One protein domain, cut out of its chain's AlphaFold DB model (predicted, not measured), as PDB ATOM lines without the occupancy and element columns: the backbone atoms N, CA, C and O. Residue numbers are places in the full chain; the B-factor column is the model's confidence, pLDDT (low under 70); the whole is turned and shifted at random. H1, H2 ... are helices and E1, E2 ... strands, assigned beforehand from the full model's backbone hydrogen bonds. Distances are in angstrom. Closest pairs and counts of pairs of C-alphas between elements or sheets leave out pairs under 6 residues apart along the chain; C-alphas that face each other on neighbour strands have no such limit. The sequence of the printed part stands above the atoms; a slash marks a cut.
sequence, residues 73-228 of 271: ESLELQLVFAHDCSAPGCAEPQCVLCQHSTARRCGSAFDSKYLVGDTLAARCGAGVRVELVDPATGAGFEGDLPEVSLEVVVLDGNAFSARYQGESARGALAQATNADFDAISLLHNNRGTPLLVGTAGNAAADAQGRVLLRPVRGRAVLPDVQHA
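Overview. This is residues 73 to 228 of the 271 residues of an uncharacterized protein of Monoraphidium neglectum (UniProt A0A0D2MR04). Loops make most of this domain, which has little regular structure: two small antiparallel sheets, E1-E2-E6 and E3-E5-E4, adjoin where E5 nears E6, three short helices lie off to one side, and the loop of residues 84 to 127 reaches away to Val 96. The 156 printed residues hold E1 E2 E3 H1 H2 H3 E4 E5 E6 in chain order, a mixed class with 44 residues in named elements. The whole is compact, radius of gyration of the C-alphas 17.1 A, spanning 49 by 41 by 40 A.

Along the chain. E1, residues 78 to 83, begins at C-alpha (79.905, 184.188, -0.588) and is 16.1 A long; E2, 128 to 133, is 15.4 A. E3 is 150 to 152, H1 157 to 163, H2 169 to 175, H3 178 to 183, E4 203 to 205, E5 211 to 213. E6, 219 to 221, ends at (66.024, 183.240, -8.526).

Arrangement. Hairpin E1 and E2 has N 80 and O 131 at 2.9 A; E2 and E6, N 130 and O 220 at 2.8 A. E3 and E5 have N 150 and O 213 at 2.8 A; hairpin E4 and E5, N 212 and O 204 at 2.8 A. The closest C-alphas of E5 and E6, Leu 213 and Ala 220, are 6.3 A apart. H1 and H3 are near each other, with 7 pairs of C-alphas within 10 A; H2 is apart from both. The helices are on neither sheet; in H1, H2 and H3 every O i to N i+4 pair is within hydrogen-bond range.

Size, cuts and confidence. The C-alphas of Val 96 and Ala 207, the two farthest apart, are 51.0 A apart. The printed part has no cut; links E1 to E2, E2 to E3 and H3 to E4 are long. Residues under pLDDT 70 include 198 to 204 and 223 to 228.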
ATOM      1  N   GLU A  73      78.032 177.524   8.345       63.09
ATOM      2  CA  GLU A  73      78.999 178.381   9.028       63.09
ATOM      3  C   GLU A  73      80.462 178.011   8.775       63.09
ATOM      4  O   GLU A  73      81.353 178.839   8.951       63.09
ATOM      5  N   SER A  74      80.713 176.767   8.377       64.75
ATOM      6  CA  SER A  74      82.041 176.254   8.033       64.75
ATOM      7  C   SER A  74      82.297 176.183   6.529       64.75
ATOM      8  O   SER A  74      83.448 176.059   6.111       64.75
ATOM      9  N   LEU A  75      81.244 176.304   5.717       66.56
ATOM     10  CA  LEU A  75      81.358 176.605   4.300       66.56
ATOM     11  C   LEU A  75      81.527 178.124   4.217       66.56
ATOM     12  O   LEU A  75      80.564 178.857   4.390       66.56
ATOM     13  N   GLU A  76      82.745 178.626   4.021       76.94
ATOM     14  CA  GLU A  76      83.028 180.069   3.919       76.94
ATOM     15  C   GLU A  76      82.428 180.679   2.628       76.94
ATOM     16  O   GLU A  76      83.138 181.268   1.828       76.94
ATOM     17  N   LEU A  77      81.129 180.499   2.372       82.62
ATOM     18  CA  LEU A  77      80.447 180.844   1.128       82.62
ATOM     19  C   LEU A  77      80.206 182.347   1.020       82.62
ATOM     20  O   LEU A  77      79.945 183.049   1.996       82.62
ATOM     21  N   GLN A  78      80.219 182.822  -0.217       86.31
ATOM     22  CA  GLN A  78      79.905 184.188  -0.588       86.31
ATOM     23  C   GLN A  78      78.610 184.232  -1.403       86.31
ATOM     24  O   GLN A  78      78.390 183.408  -2.287       86.31
ATOM     25  N   LEU A  79      77.773 185.236  -1.139       88.19
ATOM     26  CA  LEU A  79      76.607 185.543  -1.965       88.19
ATOM     27  C   LEU A  79      77.010 186.435  -3.140       88.19
ATOM     28  O   LEU A  79      77.651 187.475  -2.953       88.19
ATOM     29  N   VAL A  80      76.607 186.046  -4.347       90.12
ATOM     30  CA  VAL A  80      76.846 186.803  -5.580       90.12
ATOM     31  C   VAL A  80      75.558 186.897  -6.386       90.12
ATOM     32  O   VAL A  80      74.803 185.934  -6.491       90.12
ATOM     33  N   PHE A  81      75.305 188.064  -6.976       91.31
ATOM     34  CA  PHE A  81      74.242 188.223  -7.962       91.31
ATOM     35  C   PHE A  81      74.765 187.857  -9.351       91.31
ATOM     36  O   PHE A  81      75.780 188.391  -9.793       91.31
ATOM     37  N   ALA A  82      74.051 186.985 -10.054       91.00
ATOM     38  CA  ALA A  82      74.402 186.508 -11.385       91.00
ATOM     39  C   ALA A  82      73.189 186.546 -12.325       91.00
ATOM     40  O   ALA A  82      72.039 186.559 -11.888       91.00
ATOM     41  N   HIS A  83      73.444 186.555 -13.631       91.44
ATOM     42  CA  HIS A  83      72.424 186.357 -14.660       91.44
ATOM     43  C   HIS A  83      73.053 185.700 -15.892       91.44
ATOM     44  O   HIS A  83      74.248 185.865 -16.160       91.44
ATOM     45  N   ASP A  84      72.243 184.998 -16.680       90.25
ATOM     46  CA  ASP A  84      72.690 184.420 -17.946       90.25
ATOM     47  C   ASP A  84      72.491 185.451 -19.055       90.25
ATOM     48  O   ASP A  84      71.398 185.629 -19.588       90.25
ATOM     49  N   CYS A  85      73.554 186.203 -19.354       88.69
ATOM     50  CA  CYS A  85      73.491 187.325 -20.285       88.69
ATOM     51  C   CYS A  85      73.024 186.890 -21.683       88.69
ATOM     52  O   CYS A  85      73.728 186.150 -22.375       88.69
ATOM     53  N   SER A  86      71.876 187.422 -22.109       86.94
ATOM     54  CA  SER A  86      71.233 187.182 -23.408       86.94
ATOM     55  C   SER A  86      71.709 188.131 -24.517       86.94
ATOM     56  O   SER A  86      71.240 188.052 -25.652       86.94
ATOM     57  N   ALA A  87      72.629 189.051 -24.211       85.62
ATOM     58  CA  ALA A  87      73.131 190.003 -25.192       85.62
ATOM     59  C   ALA A  87      73.972 189.287 -26.274       85.62
ATOM     60  O   ALA A  87      74.864 188.510 -25.928       85.62
ATOM     61  N   PRO A  88      73.775 189.601 -27.569       81.38
ATOM     62  CA  PRO A  88      74.446 188.927 -28.686       81.38
ATOM     63  C   PRO A  88      75.945 189.268 -28.833       81.38
ATOM     64  O   PRO A  88      76.593 188.803 -29.768       81.38
ATOM     65  N   GLY A  89      76.509 190.100 -27.951       79.88
ATOM     66  CA  GLY A  89      77.921 190.495 -27.985       79.88
ATOM     67  C   GLY A  89      78.876 189.476 -27.348       79.88
ATOM     68  O   GLY A  89      78.477 188.630 -26.549       79.88
ATOM     69  N   CYS A  90      80.172 189.592 -27.650       81.31
ATOM     70  CA  CYS A  90      81.223 188.803 -27.000       81.31
ATOM     71  C   CYS A  90      81.702 189.431 -25.679       81.31
ATOM     72  O   CYS A  90      81.408 190.587 -25.376       81.31
ATOM     73  N   ALA A  91      82.467 188.668 -24.893       76.31
ATOM     74  CA  ALA A  91      83.057 189.137 -23.634       76.31
ATOM     75  C   ALA A  91      84.287 190.050 -23.823       76.31
ATOM     76  O   ALA A  91      84.761 190.627 -22.851       76.31
ATOM     77  N   GLU A  92      84.796 190.179 -25.051       81.62
ATOM     78  CA  GLU A  92      85.987 190.972 -25.363       81.62
ATOM     79  C   GLU A  92      85.667 192.483 -25.372       81.62
ATOM     80  O   GLU A  92      84.945 192.946 -26.267       81.62
ATOM     81  N   PRO A  93      86.183 193.279 -24.411       73.56
ATOM     82  CA  PRO A  93      85.871 194.706 -24.302       73.56
ATOM     83  C   PRO A  93      86.392 195.535 -25.482       73.56
ATOM     84  O   PRO A  93      85.828 196.594 -25.762       73.56
ATOM     85  N   GLN A  94      87.431 195.061 -26.179       82.25
ATOM     86  CA  GLN A  94      88.026 195.734 -27.340       82.25
ATOM     87  C   GLN A  94      87.535 195.179 -28.687       82.25
ATOM     88  O   GLN A  94      88.106 195.474 -29.736       82.25
ATOM     89  N   CYS A  95      86.470 194.373 -28.700       83.75
ATOM     90  CA  CYS A  95      85.934 193.840 -29.947       83.75
ATOM     91  C   CYS A  95      85.328 194.957 -30.809       83.75
ATOM     92  O   CYS A  95      84.283 195.518 -30.476       83.75
ATOM     93  N   VAL A  96      85.949 195.220 -31.961       85.50
ATOM     94  CA  VAL A  96      85.553 196.266 -32.923       85.50
ATOM     95  C   VAL A  96      84.105 196.105 -33.405       85.50
ATOM     96  O   VAL A  96      83.419 197.092 -33.658       85.50
ATOM     97  N   LEU A  97      83.597 194.870 -33.474       83.31
ATOM     98  CA  LEU A  97      82.205 194.604 -33.853       83.31
ATOM     99  C   LEU A  97      81.227 194.911 -32.711       83.31
ATOM    100  O   LEU A  97      80.140 195.438 -32.935       83.31
ATOM    101  N   CYS A  98      81.615 194.614 -31.469       81.19
ATOM    102  CA  CYS A  98      80.752 194.810 -30.303       81.19
ATOM    103  C   CYS A  98      80.842 196.228 -29.723       81.19
ATOM    104  O   CYS A  98      79.925 196.651 -29.020       81.19
ATOM    105  N   GLN A  99      81.900 196.990 -30.021       80.00
ATOM    106  CA  GLN A  99      82.089 198.329 -29.457       80.00
ATOM    107  C   GLN A  99      81.015 199.328 -29.921       80.00
ATOM    108  O   GLN A  99      80.663 200.252 -29.191       80.00
ATOM    109  N   HIS A 100      80.443 199.146 -31.107       79.56
ATOM    110  CA  HIS A 100      79.380 200.025 -31.603       79.56
ATOM    111  C   HIS A 100      77.975 199.469 -31.351       79.56
ATOM    112  O   HIS A 100      76.993 200.174 -31.567       79.56
ATOM    113  N   SER A 101      77.864 198.230 -30.859       75.06
ATOM    114  CA  SER A 101      76.575 197.628 -30.526       75.06
ATOM    115  C   SER A 101      76.014 198.241 -29.245       75.06
ATOM    116  O   SER A 101      76.701 198.338 -28.227       75.06
ATOM    117  N   THR A 102      74.741 198.624 -29.270       75.25
ATOM    118  CA  THR A 102      73.987 199.033 -28.074       75.25
ATOM    119  C   THR A 102      73.629 197.836 -27.186       75.25
ATOM    120  O   THR A 102      73.409 198.011 -25.985       75.25
ATOM    121  N   ALA A 103      73.663 196.622 -27.746       73.94
ATOM    122  CA  ALA A 103      73.427 195.348 -27.074       73.94
ATOM    123  C   ALA A 103      74.747 194.703 -26.609       73.94
ATOM    124  O   ALA A 103      75.053 193.551 -26.925       73.94
ATOM    125  N   ARG A 104      75.573 195.470 -25.884       78.56
ATOM    126  CA  ARG A 104      76.787 194.933 -25.251       78.56
ATOM    127  C   ARG A 104      76.417 193.948 -24.144       78.56
ATOM    128  O   ARG A 104      75.373 194.094 -23.509       78.56
ATOM    129  N   ARG A 105      77.313 192.994 -23.868       85.44
ATOM    130  CA  ARG A 105      77.177 192.134 -22.687       85.44
ATOM    131  C   ARG A 105      77.121 192.982 -21.421       85.44
ATOM    132  O   ARG A 105      77.788 194.013 -21.314       85.44
ATOM    133  N   CYS A 106      76.306 192.537 -20.477       86.44
ATOM    134  CA  CYS A 106      76.171 193.179 -19.183       86.44
ATOM    135  C   CYS A 106      77.486 193.059 -18.405       86.44
ATOM    136  O   CYS A 106      78.086 191.987 -18.358       86.44
ATOM    137  N   GLY A 107      77.925 194.164 -17.801       83.81
ATOM    138  CA  GLY A 107      79.062 194.187 -16.873       83.81
ATOM    139  C   GLY A 107      78.649 194.108 -15.401       83.81
ATOM    140  O   GLY A 107      79.507 194.159 -14.533       83.81
ATOM    141  N   SER A 108      77.347 194.038 -15.128       87.62
ATOM    142  CA  SER A 108      76.745 193.964 -13.797       87.62
ATOM    143  C   SER A 108      75.524 193.055 -13.840       87.62
ATOM    144  O   SER A 108      74.902 192.895 -14.894       87.62
ATOM    145  N   ALA A 109      75.168 192.476 -12.693       88.44
ATOM    146  CA  ALA A 109      73.989 191.624 -12.578       88.44
ATOM    147  C   ALA A 109      72.668 192.384 -12.789       88.44
ATOM    148  O   ALA A 109      71.729 191.832 -13.344       88.44
ATOM    149  N   PHE A 110      72.631 193.658 -12.399       88.38
ATOM    150  CA  PHE A 110      71.462 194.535 -12.481       88.38
ATOM    151  C   PHE A 110      71.644 195.626 -13.543       88.38
ATOM    152  O   PHE A 110      72.780 195.985 -13.880       88.38
ATOM    153  N   ASP A 111      70.534 196.179 -14.038       86.19
ATOM    154  CA  ASP A 111      70.536 197.456 -14.749       86.19
ATOM    155  C   ASP A 111      70.858 198.632 -13.803       86.19
ATOM    156  O   ASP A 111      70.779 198.550 -12.578       86.19
ATOM    157  N   SER A 112      71.276 199.737 -14.405       84.31
ATOM    158  CA  SER A 112      71.684 200.977 -13.761       84.31
ATOM    159  C   SER A 112      70.530 201.770 -13.151       84.31
ATOM    160  O   SER A 112      70.779 202.573 -12.251       84.31
ATOM    161  N   LYS A 113      69.302 201.595 -13.655       82.94
ATOM    162  CA  LYS A 113      68.099 202.304 -13.208       82.94
ATOM    163  C   LYS A 113      66.870 201.419 -13.395       82.94
ATOM    164  O   LYS A 113      66.788 200.703 -14.386       82.94
ATOM    165  N   TYR A 114      65.917 201.550 -12.477       82.12
ATOM    166  CA  TYR A 114      64.593 200.936 -12.556       82.12
ATOM    167  C   TYR A 114      63.537 202.004 -12.282       82.12
ATOM    168  O   TYR A 114      63.712 202.854 -11.403       82.12
ATOM    169  N   LEU A 115      62.459 201.980 -13.054       78.62
ATOM    170  CA  LEU A 115      61.267 202.788 -12.852       78.62
ATOM    171  C   LEU A 115      60.241 202.036 -12.007       78.62
ATOM    172  O   LEU A 115      60.397 200.868 -11.659       78.62
ATOM    173  N   VAL A 116      59.170 202.738 -11.643       73.88
ATOM    174  CA  VAL A 116      58.061 202.116 -10.925       73.88
ATOM    175  C   VAL A 116      57.372 201.079 -11.790       73.88
ATOM    176  O   VAL A 116      56.963 201.392 -12.902       73.88
ATOM    177  N   GLY A 117      57.189 199.880 -11.247       72.19
ATOM    178  CA  GLY A 117      56.595 198.746 -11.943       72.19
ATOM    179  C   GLY A 117      57.599 197.935 -12.759       72.19
ATOM    180  O   GLY A 117      57.235 196.863 -13.241       72.19
ATOM    181  N   ASP A 118      58.852 198.390 -12.876       78.75
ATOM    182  CA  ASP A 118      59.884 197.628 -13.571       78.75
ATOM    183  C   ASP A 118      60.246 196.383 -12.773       78.75
ATOM    184  O   ASP A 118      60.411 196.429 -11.553       78.75
ATOM    185  N   THR A 119      60.417 195.284 -13.502       80.81
ATOM    186  CA  THR A 119      60.986 194.046 -12.975       80.81
ATOM    187  C   THR A 119      62.497 194.198 -12.817       80.81
ATOM    188  O   THR A 119      63.168 194.662 -13.742       80.81
ATOM    189  N   LEU A 120      63.050 193.774 -11.675       82.88
ATOM    190  CA  LEU A 120      64.499 193.717 -11.460       82.88
ATOM    191  C   LEU A 120      65.170 192.668 -12.367       82.88
ATOM    192  O   LEU A 120      65.421 191.532 -11.970       82.88
ATOM    193  N   ALA A 121      65.488 193.076 -13.592       87.81
ATOM    194  CA  ALA A 121      66.208 192.286 -14.581       87.81
ATOM    195  C   ALA A 121      67.559 192.925 -14.933       87.81
ATOM    196  O   ALA A 121      67.777 194.128 -14.786       87.81
ATOM    197  N   ALA A 122      68.484 192.123 -15.452       89.56
ATOM    198  CA  ALA A 122      69.711 192.649 -16.034       89.56
ATOM    199  C   ALA A 122      69.391 193.571 -17.226       89.56
ATOM    200  O   ALA A 122      68.366 193.416 -17.883       89.56
ATOM    201  N   ARG A 123      70.328 194.447 -17.612       88.69
ATOM    202  CA  ARG A 123      70.190 195.324 -18.798       88.69
ATOM    203  C   ARG A 123      69.835 194.572 -20.098       88.69
ATOM    204  O   ARG A 123      69.264 195.149 -21.017       88.69
ATOM    205  N   CYS A 124      70.205 193.295 -20.210       88.31
ATOM    206  CA  CYS A 124      69.864 192.444 -21.356       88.31
ATOM    207  C   CYS A 124      68.457 191.810 -21.276       88.31
ATOM    208  O   CYS A 124      68.076 191.060 -22.171       88.31
ATOM    209  N   GLY A 125      67.695 192.086 -20.217       87.81
ATOM    210  CA  GLY A 125      66.382 191.500 -19.939       87.81
ATOM    211  C   GLY A 125      66.427 190.123 -19.272       87.81
ATOM    212  O   GLY A 125      65.380 189.541 -19.019       87.81
ATOM    213  N   ALA A 126      67.615 189.578 -18.988       89.00
ATOM    214  CA  ALA A 126      67.743 188.305 -18.284       89.00
ATOM    215  C   ALA A 126      67.376 188.446 -16.798       89.00
ATOM    216  O   ALA A 126      67.760 189.423 -16.148       89.00
ATOM    217  N   GLY A 127      66.687 187.439 -16.256       88.19
ATOM    218  CA  GLY A 127      66.381 187.358 -14.828       88.19
ATOM    219  C   GLY A 127      67.647 187.233 -13.979       88.19
ATOM    220  O   GLY A 127      68.603 186.547 -14.359       88.19
ATOM    221  N   VAL A 128      67.651 187.905 -12.828       89.50
ATOM    222  CA  VAL A 128      68.772 187.886 -11.881       89.50
ATOM    223  C   VAL A 128      68.551 186.787 -10.844       89.50
ATOM    224  O   VAL A 128      67.431 186.511 -10.419       89.50
ATOM    225  N   ARG A 129      69.632 186.146 -10.411       90.19
ATOM    226  CA  ARG A 129      69.627 185.146  -9.343       90.19
ATOM    227  C   ARG A 129      70.739 185.423  -8.343       90.19
ATOM    228  O   ARG A 129      71.743 186.045  -8.678       90.19
ATOM    229  N   VAL A 130      70.555 184.930  -7.130       90.12
ATOM    230  CA  VAL A 130      71.589 184.842  -6.106       90.12
ATOM    231  C   VAL A 130      72.225 183.459  -6.191       90.12
ATOM    232  O   VAL A 130      71.518 182.450  -6.211       90.12
ATOM    233  N   GLU A 131      73.549 183.413  -6.249       91.12
ATOM    234  CA  GLU A 131      74.347 182.191  -6.187       91.12
ATOM    235  C   GLU A 131      75.227 182.213  -4.936       91.12
ATOM    236  O   GLU A 131      75.824 183.237  -4.595       91.12
ATOM    237  N   LEU A 132      75.311 181.067  -4.262       89.31
ATOM    238  CA  LEU A 132      76.329 180.800  -3.256       89.31
ATOM    239  C   LEU A 132      77.589 180.312  -3.971       89.31
ATOM    240  O   LEU A 132      77.530 179.339  -4.721       89.31
ATOM    241  N   VAL A 133      78.721 180.974  -3.748       89.62
ATOM    242  CA  VAL A 133      80.013 180.608  -4.342       89.62
ATOM    243  C   VAL A 133      81.063 180.415  -3.261       89.62
ATOM    244  O   VAL A 133      81.071 181.117  -2.255       89.62
ATOM    245  N   ASP A 134      81.974 179.477  -3.473       82.50
ATOM    246  CA  ASP A 134      83.185 179.373  -2.667       82.50
ATOM    247  C   ASP A 134      84.156 180.495  -3.090       82.50
ATOM    248  O   ASP A 134      84.564 180.537  -4.253       82.50
ATOM    249  N   PRO A 135      84.546 181.420  -2.197       80.19
ATOM    250  CA  PRO A 135      85.428 182.534  -2.531       80.19
ATOM    251  C   PRO A 135      86.859 182.091  -2.858       80.19
ATOM    252  O   PRO A 135      87.567 182.820  -3.555       80.19
ATOM    253  N   ALA A 136      87.305 180.922  -2.382       77.69
ATOM    254  CA  ALA A 136      88.642 180.411  -2.658       77.69
ATOM    255  C   ALA A 136      88.757 179.867  -4.089       77.69
ATOM    256  O   ALA A 136      89.769 180.083  -4.759       77.69
ATOM    257  N   THR A 137      87.722 179.175  -4.569       82.56
ATOM    258  CA  THR A 137      87.715 178.533  -5.896       82.56
ATOM    259  C   THR A 137      86.937 179.321  -6.951       82.56
ATOM    260  O   THR A 137      87.173 179.154  -8.148       82.56
ATOM    261  N   GLY A 138      86.022 180.192  -6.527       79.75
ATOM    262  CA  GLY A 138      85.046 180.867  -7.380       79.75
ATOM    263  C   GLY A 138      83.968 179.932  -7.938       79.75
ATOM    264  O   GLY A 138      83.240 180.335  -8.844       79.75
ATOM    265  N   ALA A 139      83.890 178.685  -7.463       84.25
ATOM    266  CA  ALA A 139      82.910 177.711  -7.923       84.25
ATOM    267  C   ALA A 139      81.563 177.910  -7.216       84.25
ATOM    268  O   ALA A 139      81.515 178.220  -6.025       84.25
ATOM    269  N   GLY A 140      80.468 177.703  -7.949       83.69
ATOM    270  CA  GLY A 140      79.129 177.685  -7.367       83.69
ATOM    271  C   GLY A 140      78.952 176.491  -6.432       83.69
ATOM    272  O   GLY A 140      79.362 175.375  -6.749       83.69
ATOM    273  N   PHE A 141      78.326 176.725  -5.287       85.94
ATOM    274  CA  PHE A 141      77.918 175.681  -4.364       85.94
ATOM    275  C   PHE A 141      76.703 174.942  -4.936       85.94
ATOM    276  O   PHE A 141      75.714 175.572  -5.294       85.94
ATOM    277  N   GLU A 142      76.764 173.610  -5.019       82.50
ATOM    278  CA  GLU A 142      75.677 172.786  -5.582       82.50
ATOM    279  C   GLU A 142      74.930 171.939  -4.539       82.50
ATOM    280  O   GLU A 142      74.018 171.190  -4.898       82.50
ATOM    281  N   GLY A 143      75.313 172.042  -3.263       76.88
ATOM    282  CA  GLY A 143      74.670 171.319  -2.169       76.88
ATOM    283  C   GLY A 143      73.323 171.920  -1.761       76.88
ATOM    284  O   GLY A 143      72.993 173.062  -2.096       76.88
ATOM    285  N   ASP A 144      72.551 171.147  -1.003       73.12
ATOM    286  CA  ASP A 144      71.275 171.597  -0.452       73.12
ATOM    287  C   ASP A 144      71.458 172.239   0.925       73.12
ATOM    288  O   ASP A 144      72.182 171.727   1.776       73.12
ATOM    289  N   LEU A 145      70.759 173.358   1.140       76.06
ATOM    290  CA  LEU A 145      70.744 174.111   2.397       76.06
ATOM    291  C   LEU A 145      69.299 174.214   2.917       76.06
ATOM    292  O   LEU A 145      68.682 175.276   2.824       76.06
ATOM    293  N   PRO A 146      68.704 173.113   3.414       67.00
ATOM    294  CA  PRO A 146      67.267 173.039   3.682       67.00
ATOM    295  C   PRO A 146      66.778 173.992   4.782       67.00
ATOM    296  O   PRO A 146      65.588 174.312   4.782       67.00
ATOM    297  N   GLU A 147      67.668 174.461   5.660       72.94
ATOM    298  CA  GLU A 147      67.373 175.351   6.796       72.94
ATOM    299  C   GLU A 147      67.835 176.802   6.576       72.94
ATOM    300  O   GLU A 147      67.659 177.646   7.450       72.94
ATOM    301  N   VAL A 148      68.407 177.118   5.409       80.56
ATOM    302  CA  VAL A 148      68.870 178.474   5.095       80.56
ATOM    303  C   VAL A 148      67.836 179.195   4.245       80.56
ATOM    304  O   VAL A 148      67.412 178.703   3.201       80.56
ATOM    305  N   SER A 149      67.478 180.403   4.666       84.06
ATOM    306  CA  SER A 149      66.750 181.375   3.852       84.06
ATOM    307  C   SER A 149      67.647 182.567   3.548       84.06
ATOM    308  O   SER A 149      68.371 183.043   4.421       84.06
ATOM    309  N   LEU A 150      67.579 183.067   2.320       85.88
ATOM    310  CA  LEU A 150      68.250 184.295   1.917       85.88
ATOM    311  C   LEU A 150      67.271 185.453   2.053       85.88
ATOM    312  O   LEU A 150      66.190 185.425   1.468       85.88
ATOM    313  N   GLU A 151      67.661 186.471   2.807       87.12
ATOM    314  CA  GLU A 151      66.889 187.697   2.942       87.12
ATOM    315  C   GLU A 151      67.378 188.742   1.935       87.12
ATOM    316  O   GLU A 151      68.579 188.986   1.800       87.12
ATOM    317  N   VAL A 152      66.440 189.354   1.213       85.94
ATOM    318  CA  VAL A 152      66.708 190.408   0.237       85.94
ATOM    319  C   VAL A 152      65.940 191.664   0.627       85.94
ATOM    320  O   VAL A 152      64.715 191.648   0.764       85.94
ATOM    321  N   VAL A 153      66.679 192.766   0.763       86.81
ATOM    322  CA  VAL A 153      66.168 194.099   1.104       86.81
ATOM    323  C   VAL A 153      66.795 195.162   0.200       86.81
ATOM    324  O   VAL A 153      67.897 194.981  -0.327       86.81
ATOM    325  N   VAL A 154      66.098 196.284   0.012       85.88
ATOM    326  CA  VAL A 154      66.662 197.473  -0.644       85.88
ATOM    327  C   VAL A 154      67.374 198.305   0.413       85.88
ATOM    328  O   VAL A 154      66.836 198.505   1.496       85.88
ATOM    329  N   LEU A 155      68.565 198.814   0.106       88.38
ATOM    330  CA  LEU A 155      69.290 199.733   0.984       88.38
ATOM    331  C   LEU A 155      69.220 201.159   0.432       88.38
ATOM    332  O   LEU A 155      69.270 201.362  -0.784       88.38
ATOM    333  N   ASP A 156      69.165 202.151   1.318       87.00
ATOM    334  CA  ASP A 156      69.361 203.551   0.951       87.00
ATOM    335  C   ASP A 156      70.840 203.790   0.608       87.00
ATOM    336  O   ASP A 156      71.717 203.826   1.477       87.00
ATOM    337  N   GLY A 157      71.121 203.968  -0.686       85.50
ATOM    338  CA  GLY A 157      72.472 204.203  -1.195       85.50
ATOM    339  C   GLY A 157      73.121 205.487  -0.667       85.50
ATOM    340  O   GLY A 157      74.344 205.525  -0.504       85.50
ATOM    341  N   ASN A 158      72.336 206.520  -0.343       87.50
ATOM    342  CA  ASN A 158      72.861 207.760   0.234       87.50
ATOM    343  C   ASN A 158      73.261 207.544   1.691       87.50
ATOM    344  O   ASN A 158      74.358 207.939   2.087       87.50
ATOM    345  N   ALA A 159      72.408 206.873   2.468       87.38
ATOM    346  CA  ALA A 159      72.712 206.530   3.854       87.38
ATOM    347  C   ALA A 159      73.924 205.589   3.943       87.38
ATOM    348  O   ALA A 159      74.824 205.816   4.753       87.38
ATOM    349  N   PHE A 160      74.003 204.590   3.056       86.88
ATOM    350  CA  PHE A 160      75.159 203.700   2.944       86.88
ATOM    351  C   PHE A 160      76.443 204.477   2.619       86.88
ATOM    352  O   PHE A 160      77.454 204.333   3.305       86.88
ATOM    353  N   SER A 161      76.401 205.348   1.604       87.12
ATOM    354  CA  SER A 161      77.566 206.132   1.172       87.12
ATOM    355  C   SER A 161      78.041 207.119   2.236       87.12
ATOM    356  O   SER A 161      79.245 207.292   2.413       87.12
ATOM    357  N   ALA A 162      77.112 207.757   2.955       88.25
ATOM    358  CA  ALA A 162      77.432 208.663   4.053       88.25
ATOM    359  C   ALA A 162      78.067 207.921   5.237       88.25
ATOM    360  O   ALA A 162      78.980 208.440   5.873       88.25
ATOM    361  N   ARG A 163      77.606 206.696   5.518       85.50
ATOM    362  CA  ARG A 163      78.092 205.891   6.641       85.50
ATOM    363  C   ARG A 163      79.498 205.333   6.418       85.50
ATOM    364  O   ARG A 163      80.287 205.321   7.354       85.50
ATOM    365  N   TYR A 164      79.812 204.901   5.198       85.06
ATOM    366  CA  TYR A 164      81.091 204.258   4.858       85.06
ATOM    367  C   TYR A 164      81.957 205.114   3.925       85.06
ATOM    368  O   TYR A 164      82.689 204.611   3.066       85.06
ATOM    369  N   GLN A 165      81.853 206.436   4.060       83.81
ATOM    370  CA  GLN A 165      82.571 207.377   3.213       83.81
ATOM    371  C   GLN A 165      84.093 207.191   3.338       83.81
ATOM    372  O   GLN A 165      84.645 207.151   4.431       83.81
ATOM    373  N   GLY A 166      84.785 207.122   2.197       75.44
ATOM    374  CA  GLY A 166      86.243 206.952   2.151       75.44
ATOM    375  C   GLY A 166      86.710 205.497   2.226       75.44
ATOM    376  O   GLY A 166      87.898 205.234   2.032       75.44
ATOM    377  N   GLU A 167      85.796 204.547   2.419       76.06
ATOM    378  CA  GLU A 167      86.112 203.126   2.379       76.06
ATOM    379  C   GLU A 167      85.852 202.532   0.997       76.06
ATOM    380  O   GLU A 167      84.938 202.917   0.263       76.06
ATOM    381  N   SER A 168      86.666 201.545   0.620       73.69
ATOM    382  CA  SER A 168      86.307 200.701  -0.517       73.69
ATOM    383  C   SER A 168      85.025 199.927  -0.194       73.69
ATOM    384  O   SER A 168      84.795 199.573   0.960       73.69
ATOM    385  N   ALA A 169      84.238 199.571  -1.212       67.56
ATOM    386  CA  ALA A 169      83.055 198.718  -1.057       67.56
ATOM    387  C   ALA A 169      83.323 197.455  -0.206       67.56
ATOM    388  O   ALA A 169      82.480 197.058   0.588       67.56
ATOM    389  N   ARG A 170      84.516 196.850  -0.326       65.19
ATOM    390  CA  ARG A 170      84.924 195.707   0.514       65.19
ATOM    391  C   ARG A 170      85.221 196.086   1.963       65.19
ATOM    392  O   ARG A 170      84.918 195.299   2.848       65.19
ATOM    393  N   GLY A 171      85.828 197.249   2.193       70.81
ATOM    394  CA  GLY A 171      86.116 197.754   3.540       70.81
ATOM    395  C   GLY A 171      84.833 198.039   4.318       70.81
ATOM    396  O   GLY A 171      84.702 197.576   5.448       70.81
ATOM    397  N   ALA A 172      83.862 198.660   3.643       74.06
ATOM    398  CA  ALA A 172      82.544 198.951   4.193       74.06
ATOM    399  C   ALA A 172      81.814 197.672   4.637       74.06
ATOM    400  O   ALA A 172      81.341 197.575   5.766       74.06
ATOM    401  N   LEU A 173      81.781 196.651   3.771       71.75
ATOM    402  CA  LEU A 173      81.113 195.374   4.059       71.75
ATOM    403  C   LEU A 173      81.785 194.567   5.181       71.75
ATOM    404  O   LEU A 173      81.106 193.811   5.862       71.75
ATOM    405  N   ALA A 174      83.098 194.710   5.379       72.56
ATOM    406  CA  ALA A 174      83.809 194.013   6.452       72.56
ATOM    407  C   ALA A 174      83.537 194.616   7.844       72.56
ATOM    408  O   ALA A 174      83.704 193.936   8.853       72.56
ATOM    409  N   GLN A 175      83.141 195.892   7.901       74.44
ATOM    410  CA  GLN A 175      82.872 196.615   9.148       74.44
ATOM    411  C   GLN A 175      81.382 196.733   9.471       74.44
ATOM    412  O   GLN A 175      81.027 196.975  10.623       74.44
ATOM    413  N   ALA A 176      80.516 196.587   8.468       80.38
ATOM    414  CA  ALA A 176      79.079 196.689   8.638       80.38
ATOM    415  C   ALA A 176      78.527 195.578   9.541       80.38
ATOM    416  O   ALA A 176      78.854 194.400   9.400       80.38
ATOM    417  N   THR A 177      77.659 195.971  10.467       82.75
ATOM    418  CA  THR A 177      76.890 195.054  11.311       82.75
ATOM    419  C   THR A 177      75.473 194.880  10.766       82.75
ATOM    420  O   THR A 177      74.983 195.717  10.011       82.75
ATOM    421  N   ASN A 178      74.763 193.830  11.192       80.25
ATOM    422  CA  ASN A 178      73.360 193.629  10.800       80.25
ATOM    423  C   ASN A 178      72.476 194.827  11.188       80.25
ATOM    424  O   ASN A 178      71.647 195.260  10.396       80.25
ATOM    425  N   ALA A 179      72.727 195.430  12.355       84.50
ATOM    426  CA  ALA A 179      72.011 196.621  12.803       84.50
ATOM    427  C   ALA A 179      72.239 197.834  11.884       84.50
ATOM    428  O   ALA A 179      71.343 198.662  11.722       84.50
ATOM    429  N   ASP A 180      73.417 197.937  11.260       87.00
ATOM    430  CA  ASP A 180      73.703 199.005  10.300       87.00
ATOM    431  C   ASP A 180      72.888 198.834   9.023       87.00
ATOM    432  O   ASP A 180      72.347 199.812   8.513       87.00
ATOM    433  N   PHE A 181      72.778 197.596   8.530       87.19
ATOM    434  CA  PHE A 181      71.958 197.275   7.367       87.19
ATOM    435  C   PHE A 181      70.471 197.477   7.650       87.19
ATOM    436  O   PHE A 181      69.780 198.075   6.827       87.19
ATOM    437  N   ASP A 182      69.987 197.069   8.824       86.81
ATOM    438  CA  ASP A 182      68.598 197.297   9.232       86.81
ATOM    439  C   ASP A 182      68.259 198.794   9.287       86.81
ATOM    440  O   ASP A 182      67.204 199.208   8.810       86.81
ATOM    441  N   ALA A 183      69.168 199.627   9.806       87.56
ATOM    442  CA  ALA A 183      68.953 201.070   9.936       87.56
ATOM    443  C   ALA A 183      68.858 201.810   8.590       87.56
ATOM    444  O   ALA A 183      68.254 202.880   8.522       87.56
ATOM    445  N   ILE A 184      69.463 201.264   7.532       90.50
ATOM    446  CA  ILE A 184      69.466 201.850   6.182       90.50
ATOM    447  C   ILE A 184      68.598 201.058   5.195       90.50
ATOM    448  O   ILE A 184      68.643 201.317   3.993       90.50
ATOM    449  N   SER A 185      67.824 200.087   5.684       89.50
ATOM    450  CA  SER A 185      66.927 199.285   4.857       89.50
ATOM    451  C   SER A 185      65.667 200.066   4.497       89.50
ATOM    452  O   SER A 185      64.958 200.596   5.353       89.50
ATOM    453  N   LEU A 186      65.354 200.090   3.207       88.50
ATOM    454  CA  LEU A 186      64.121 200.621   2.652       88.50
ATOM    455  C   LEU A 186      63.178 199.446   2.392       88.50
ATOM    456  O   LEU A 186      63.348 198.686   1.439       88.50
ATOM    457  N   LEU A 187      62.181 199.291   3.261       86.69
ATOM    458  CA  LEU A 187      61.220 198.185   3.188       86.69
ATOM    459  C   LEU A 187      59.910 198.593   2.507       86.69
ATOM    460  O   LEU A 187      59.308 197.806   1.782       86.69
ATOM    461  N   HIS A 188      59.495 199.845   2.694       84.94
ATOM    462  CA  HIS A 188      58.236 200.372   2.182       84.94
ATOM    463  C   HIS A 188      58.460 201.681   1.430       84.94
ATOM    464  O   HIS A 188      59.362 202.454   1.750       84.94
ATOM    465  N   ASN A 189      57.607 201.946   0.447       82.69
ATOM    466  CA  ASN A 189      57.534 203.247  -0.202       82.69
ATOM    467  C   ASN A 189      56.786 204.270   0.684       82.69
ATOM    468  O   ASN A 189      56.196 203.940   1.716       82.69
ATOM    469  N   ASN A 190      56.705 205.517   0.216       82.06
ATOM    470  CA  ASN A 190      55.984 206.604   0.900       82.06
ATOM    471  C   ASN A 190      54.467 206.363   1.060       82.06
ATOM    472  O   ASN A 190      53.804 207.108   1.776       82.06
ATOM    473  N   ARG A 191      53.900 205.363   0.372       81.81
ATOM    474  CA  ARG A 191      52.488 204.961   0.453       81.81
ATOM    475  C   ARG A 191      52.282 203.731   1.355       81.81
ATOM    476  O   ARG A 191      51.179 203.198   1.391       81.81
ATOM    477  N   GLY A 192      53.323 203.265   2.053       80.31
ATOM    478  CA  GLY A 192      53.271 202.090   2.929       80.31
ATOM    479  C   GLY A 192      53.200 200.750   2.192       80.31
ATOM    480  O   GLY A 192      52.881 199.738   2.802       80.31
ATOM    481  N   THR A 193      53.469 200.721   0.885       81.12
ATOM    482  CA  THR A 193      53.517 199.488   0.085       81.12
ATOM    483  C   THR A 193      54.939 198.914   0.101       81.12
ATOM    484  O   THR A 193      55.880 199.706  -0.013       81.12
ATOM    485  N   PRO A 194      55.128 197.584   0.222       81.81
ATOM    486  CA  PRO A 194      56.454 196.973   0.167       81.81
ATOM    487  C   PRO A 194      57.196 197.337  -1.122       81.81
ATOM    488  O   PRO A 194      56.605 197.338  -2.203       81.81
ATOM    489  N   LEU A 195      58.485 197.660  -1.009       79.44
ATOM    490  CA  LEU A 195      59.321 198.003  -2.165       79.44
ATOM    491  C   LEU A 195      59.672 196.792  -3.015       79.44
ATOM    492  O   LEU A 195      59.894 196.934  -4.217       79.44
ATOM    493  N   LEU A 196      59.733 195.623  -2.382       78.38
ATOM    494  CA  LEU A 196      59.972 194.359  -3.042       78.38
ATOM    495  C   LEU A 196      58.735 193.476  -2.886       78.38
ATOM    496  O   LEU A 196      58.286 193.218  -1.770       78.38
ATOM    497  N   VAL A 197      58.192 192.997  -4.003       74.25
ATOM    498  CA  VAL A 197      57.049 192.079  -4.007       74.25
ATOM    499  C   VAL A 197      57.440 190.824  -4.771       74.25
ATOM    500  O   VAL A 197      57.857 190.895  -5.924       74.25
ATOM    501  N   GLY A 198      57.321 189.669  -4.114       68.44
ATOM    502  CA  GLY A 198      57.527 188.373  -4.746       68.44
ATOM    503  C   GLY A 198      56.303 187.970  -5.564       68.44
ATOM    504  O   GLY A 198      55.230 187.772  -5.004       68.44
ATOM    505  N   THR A 199      56.446 187.844  -6.880       61.09
ATOM    506  CA  THR A 199      55.345 187.488  -7.797       61.09
ATOM    507  C   THR A 199      55.348 186.011  -8.210       61.09
ATOM    508  O   THR A 199      54.335 185.529  -8.716       61.09
ATOM    509  N   ALA A 200      56.434 185.259  -7.961       55.28
ATOM    510  CA  ALA A 200      56.540 183.856  -8.367       55.28
ATOM    511  C   ALA A 200      57.409 182.957  -7.459       55.28
ATOM    512  O   ALA A 200      58.514 183.310  -7.040       55.28
ATOM    513  N   GLY A 201      56.919 181.727  -7.262       56.44
ATOM    514  CA  GLY A 201      57.699 180.485  -7.171       56.44
ATOM    515  C   GLY A 201      58.397 180.153  -5.855       56.44
ATOM    516  O   GLY A 201      58.175 179.063  -5.349       56.44
ATOM    517  N   ASN A 202      59.235 181.043  -5.320       59.41
ATOM    518  CA  ASN A 202      60.128 180.744  -4.182       59.41
ATOM    519  C   ASN A 202      60.407 181.955  -3.273       59.41
ATOM    520  O   ASN A 202      61.321 181.909  -2.449       59.41
ATOM    521  N   ALA A 203      59.650 183.037  -3.447       65.75
ATOM    522  CA  ALA A 203      59.826 184.279  -2.716       65.75
ATOM    523  C   ALA A 203      58.588 184.590  -1.879       65.75
ATOM    524  O   ALA A 203      57.500 184.764  -2.428       65.75
ATOM    525  N   ALA A 204      58.759 184.676  -0.562       67.56
ATOM    526  CA  ALA A 204      57.718 185.131   0.351       67.56
ATOM    527  C   ALA A 204      58.114 186.494   0.918       67.56
ATOM    528  O   ALA A 204      59.251 186.668   1.355       67.56
ATOM    529  N   ALA A 205      57.189 187.454   0.905       70.06
ATOM    530  CA  ALA A 205      57.355 188.659   1.705       70.06
ATOM    531  C   ALA A 205      57.045 188.319   3.170       70.06
ATOM    532  O   ALA A 205      56.024 187.683   3.447       70.06
ATOM    533  N   ASP A 206      57.917 188.710   4.094       75.44
ATOM    534  CA  ASP A 206      57.634 188.613   5.525       75.44
ATOM    535  C   ASP A 206      56.655 189.715   5.982       75.44
ATOM    536  O   ASP A 206      56.213 190.563   5.200       75.44
ATOM    537  N   ALA A 207      56.296 189.713   7.268       75.19
ATOM    538  CA  ALA A 207      55.378 190.705   7.834       75.19
ATOM    539  C   ALA A 207      55.946 192.141   7.824       75.19
ATOM    540  O   ALA A 207      55.211 193.097   8.070       75.19
ATOM    541  N   GLN A 208      57.242 192.293   7.558       79.12
ATOM    542  CA  GLN A 208      57.999 193.536   7.552       79.12
ATOM    543  C   GLN A 208      58.274 194.038   6.125       79.12
ATOM    544  O   GLN A 208      58.822 195.130   5.973       79.12
ATOM    545  N   GLY A 209      57.888 193.287   5.090       76.75
ATOM    546  CA  GLY A 209      58.112 193.634   3.686       76.75
ATOM    547  C   GLY A 209      59.486 193.226   3.140       76.75
ATOM    548  O   GLY A 209      59.882 193.712   2.080       76.75
ATOM    549  N   ARG A 210      60.224 192.351   3.834       83.94
ATOM    550  CA  ARG A 210      61.473 191.740   3.349       83.94
ATOM    551  C   ARG A 210      61.156 190.542   2.471       83.94
ATOM    552  O   ARG A 210      60.193 189.826   2.726       83.94
ATOM    553  N   VAL A 211      61.980 190.290   1.457       84.25
ATOM    554  CA  VAL A 211      61.808 189.121   0.587       84.25
ATOM    555  C   VAL A 211      62.697 187.985   1.068       84.25
ATOM    556  O   VAL A 211      63.919 188.106   1.076       84.25
ATOM    557  N   LEU A 212      62.077 186.862   1.422       85.81
ATOM    558  CA  LEU A 212      62.752 185.629   1.798       85.81
ATOM    559  C   LEU A 212      62.780 184.674   0.607       85.81
ATOM    560  O   LEU A 212      61.732 184.302   0.074       85.81
ATOM    561  N   LEU A 213      63.982 184.266   0.207       85.19
ATOM    562  CA  LEU A 213      64.230 183.302  -0.858       85.19
ATOM    563  C   LEU A 213      64.757 181.998  -0.273       85.19
ATOM    564  O   LEU A 213      65.650 182.000   0.577       85.19
ATOM    565  N   ARG A 214      64.265 180.870  -0.783       84.75
ATOM    566  CA  ARG A 214      64.831 179.559  -0.457       84.75
ATOM    567  C   ARG A 214      65.815 179.122  -1.548       84.75
ATOM    568  O   ARG A 214      65.380 178.927  -2.686       84.75
ATOM    569  N   PRO A 215      67.116 178.970  -1.245       85.38
ATOM    570  CA  PRO A 215      68.074 178.468  -2.215       85.38
ATOM    571  C   PRO A 215      67.839 176.977  -2.478       85.38
ATOM    572  O   PRO A 215      67.623 176.189  -1.559       85.38
ATOM    573  N   VAL A 216      67.918 176.589  -3.747       84.75
ATOM    574  CA  VAL A 216      67.904 175.198  -4.210       84.75
ATOM    575  C   VAL A 216      69.236 174.952  -4.898       84.75
ATOM    576  O   VAL A 216      69.579 175.683  -5.830       84.75
ATOM    577  N   ARG A 217      70.010 173.962  -4.430       83.94
ATOM    578  CA  ARG A 217      71.360 173.670  -4.951       83.94
ATOM    579  C   ARG A 217      72.243 174.923  -5.035       83.94
ATOM    580  O   ARG A 217      72.803 175.233  -6.084       83.94
ATOM    581  N   GLY A 218      72.248 175.703  -3.954       82.00
ATOM    582  CA  GLY A 218      73.004 176.953  -3.832       82.00
ATOM    583  C   GLY A 218      72.554 178.116  -4.725       82.00
ATOM    584  O   GLY A 218      73.293 179.091  -4.858       82.00
ATOM    585  N   ARG A 219      71.362 178.055  -5.337       88.06
ATOM    586  CA  ARG A 219      70.842 179.122  -6.208       88.06
ATOM    587  C   ARG A 219      69.428 179.534  -5.827       88.06
ATOM    588  O   ARG A 219      68.585 178.688  -5.546       88.06
ATOM    589  N   ALA A 220      69.147 180.830  -5.878       87.31
ATOM    590  CA  ALA A 220      67.812 181.382  -5.689       87.31
ATOM    591  C   ALA A 220      67.523 182.432  -6.763       87.31
ATOM    592  O   ALA A 220      68.254 183.411  -6.893       87.31
ATOM    593  N   VAL A 221      66.464 182.238  -7.545       84.62
ATOM    594  CA  VAL A 221      66.024 183.240  -8.526       84.62
ATOM    595  C   VAL A 221      65.380 184.398  -7.771       84.62
ATOM    596  O   VAL A 221      64.550 184.162  -6.889       84.62
ATOM    597  N   LEU A 222      65.768 185.633  -8.091       78.75
ATOM    598  CA  LEU A 222      65.051 186.791  -7.569       78.75
ATOM    599  C   LEU A 222      63.671 186.810  -8.231       78.75
ATOM    600  O   LEU A 222      63.601 186.693  -9.455       78.75
ATOM    601  N   PRO A 223      62.580 186.918  -7.456       65.06
ATOM    602  CA  PRO A 223      61.246 187.033  -8.031       65.06
ATOM    603  C   PRO A 223      61.177 188.276  -8.919       65.06
ATOM    604  O   PRO A 223      62.025 189.161  -8.789       65.06
ATOM    605  N   ASP A 224      60.153 188.380  -9.774       55.94
ATOM    606  CA  ASP A 224      59.928 189.605 -10.542       55.94
ATOM    607  C   ASP A 224      59.518 190.723  -9.577       55.94
ATOM    608  O   ASP A 224      58.340 190.969  -9.313       55.94
ATOM    609  N   VAL A 225      60.529 191.349  -8.984       52.03
ATOM    610  CA  VAL A 225      60.397 192.446  -8.051       52.03
ATOM    611  C   VAL A 225      59.992 193.657  -8.866       52.03
ATOM    612  O   VAL A 225      60.786 194.152  -9.664       52.03
ATOM    613  N   GLN A 226      58.785 194.150  -8.623       54.75
ATOM    614  CA  GLN A 226      58.340 195.438  -9.132       54.75
ATOM    615  C   GLN A 226      58.799 196.542  -8.181       54.75
ATOM    616  O   GLN A 226      58.365 196.588  -7.032       54.75
ATOM    617  N   HIS A 227      59.664 197.445  -8.644       48.88
ATOM    618  CA  HIS A 227      60.042 198.619  -7.854       48.88
ATOM    619  C   HIS A 227      58.815 199.532  -7.685       48.88
ATOM    620  O   HIS A 227      58.205 199.926  -8.671       48.88
ATOM    621  N   ALA A 228      58.415 199.886  -6.463       46.81
ATOM    622  CA  ALA A 228      57.163 200.619  -6.212       46.81
ATOM    623  C   ALA A 228      57.357 202.108  -5.826       46.81
ATOM    624  O   ALA A 228      56.567 202.634  -5.038       46.81
TER     625      ALA A 228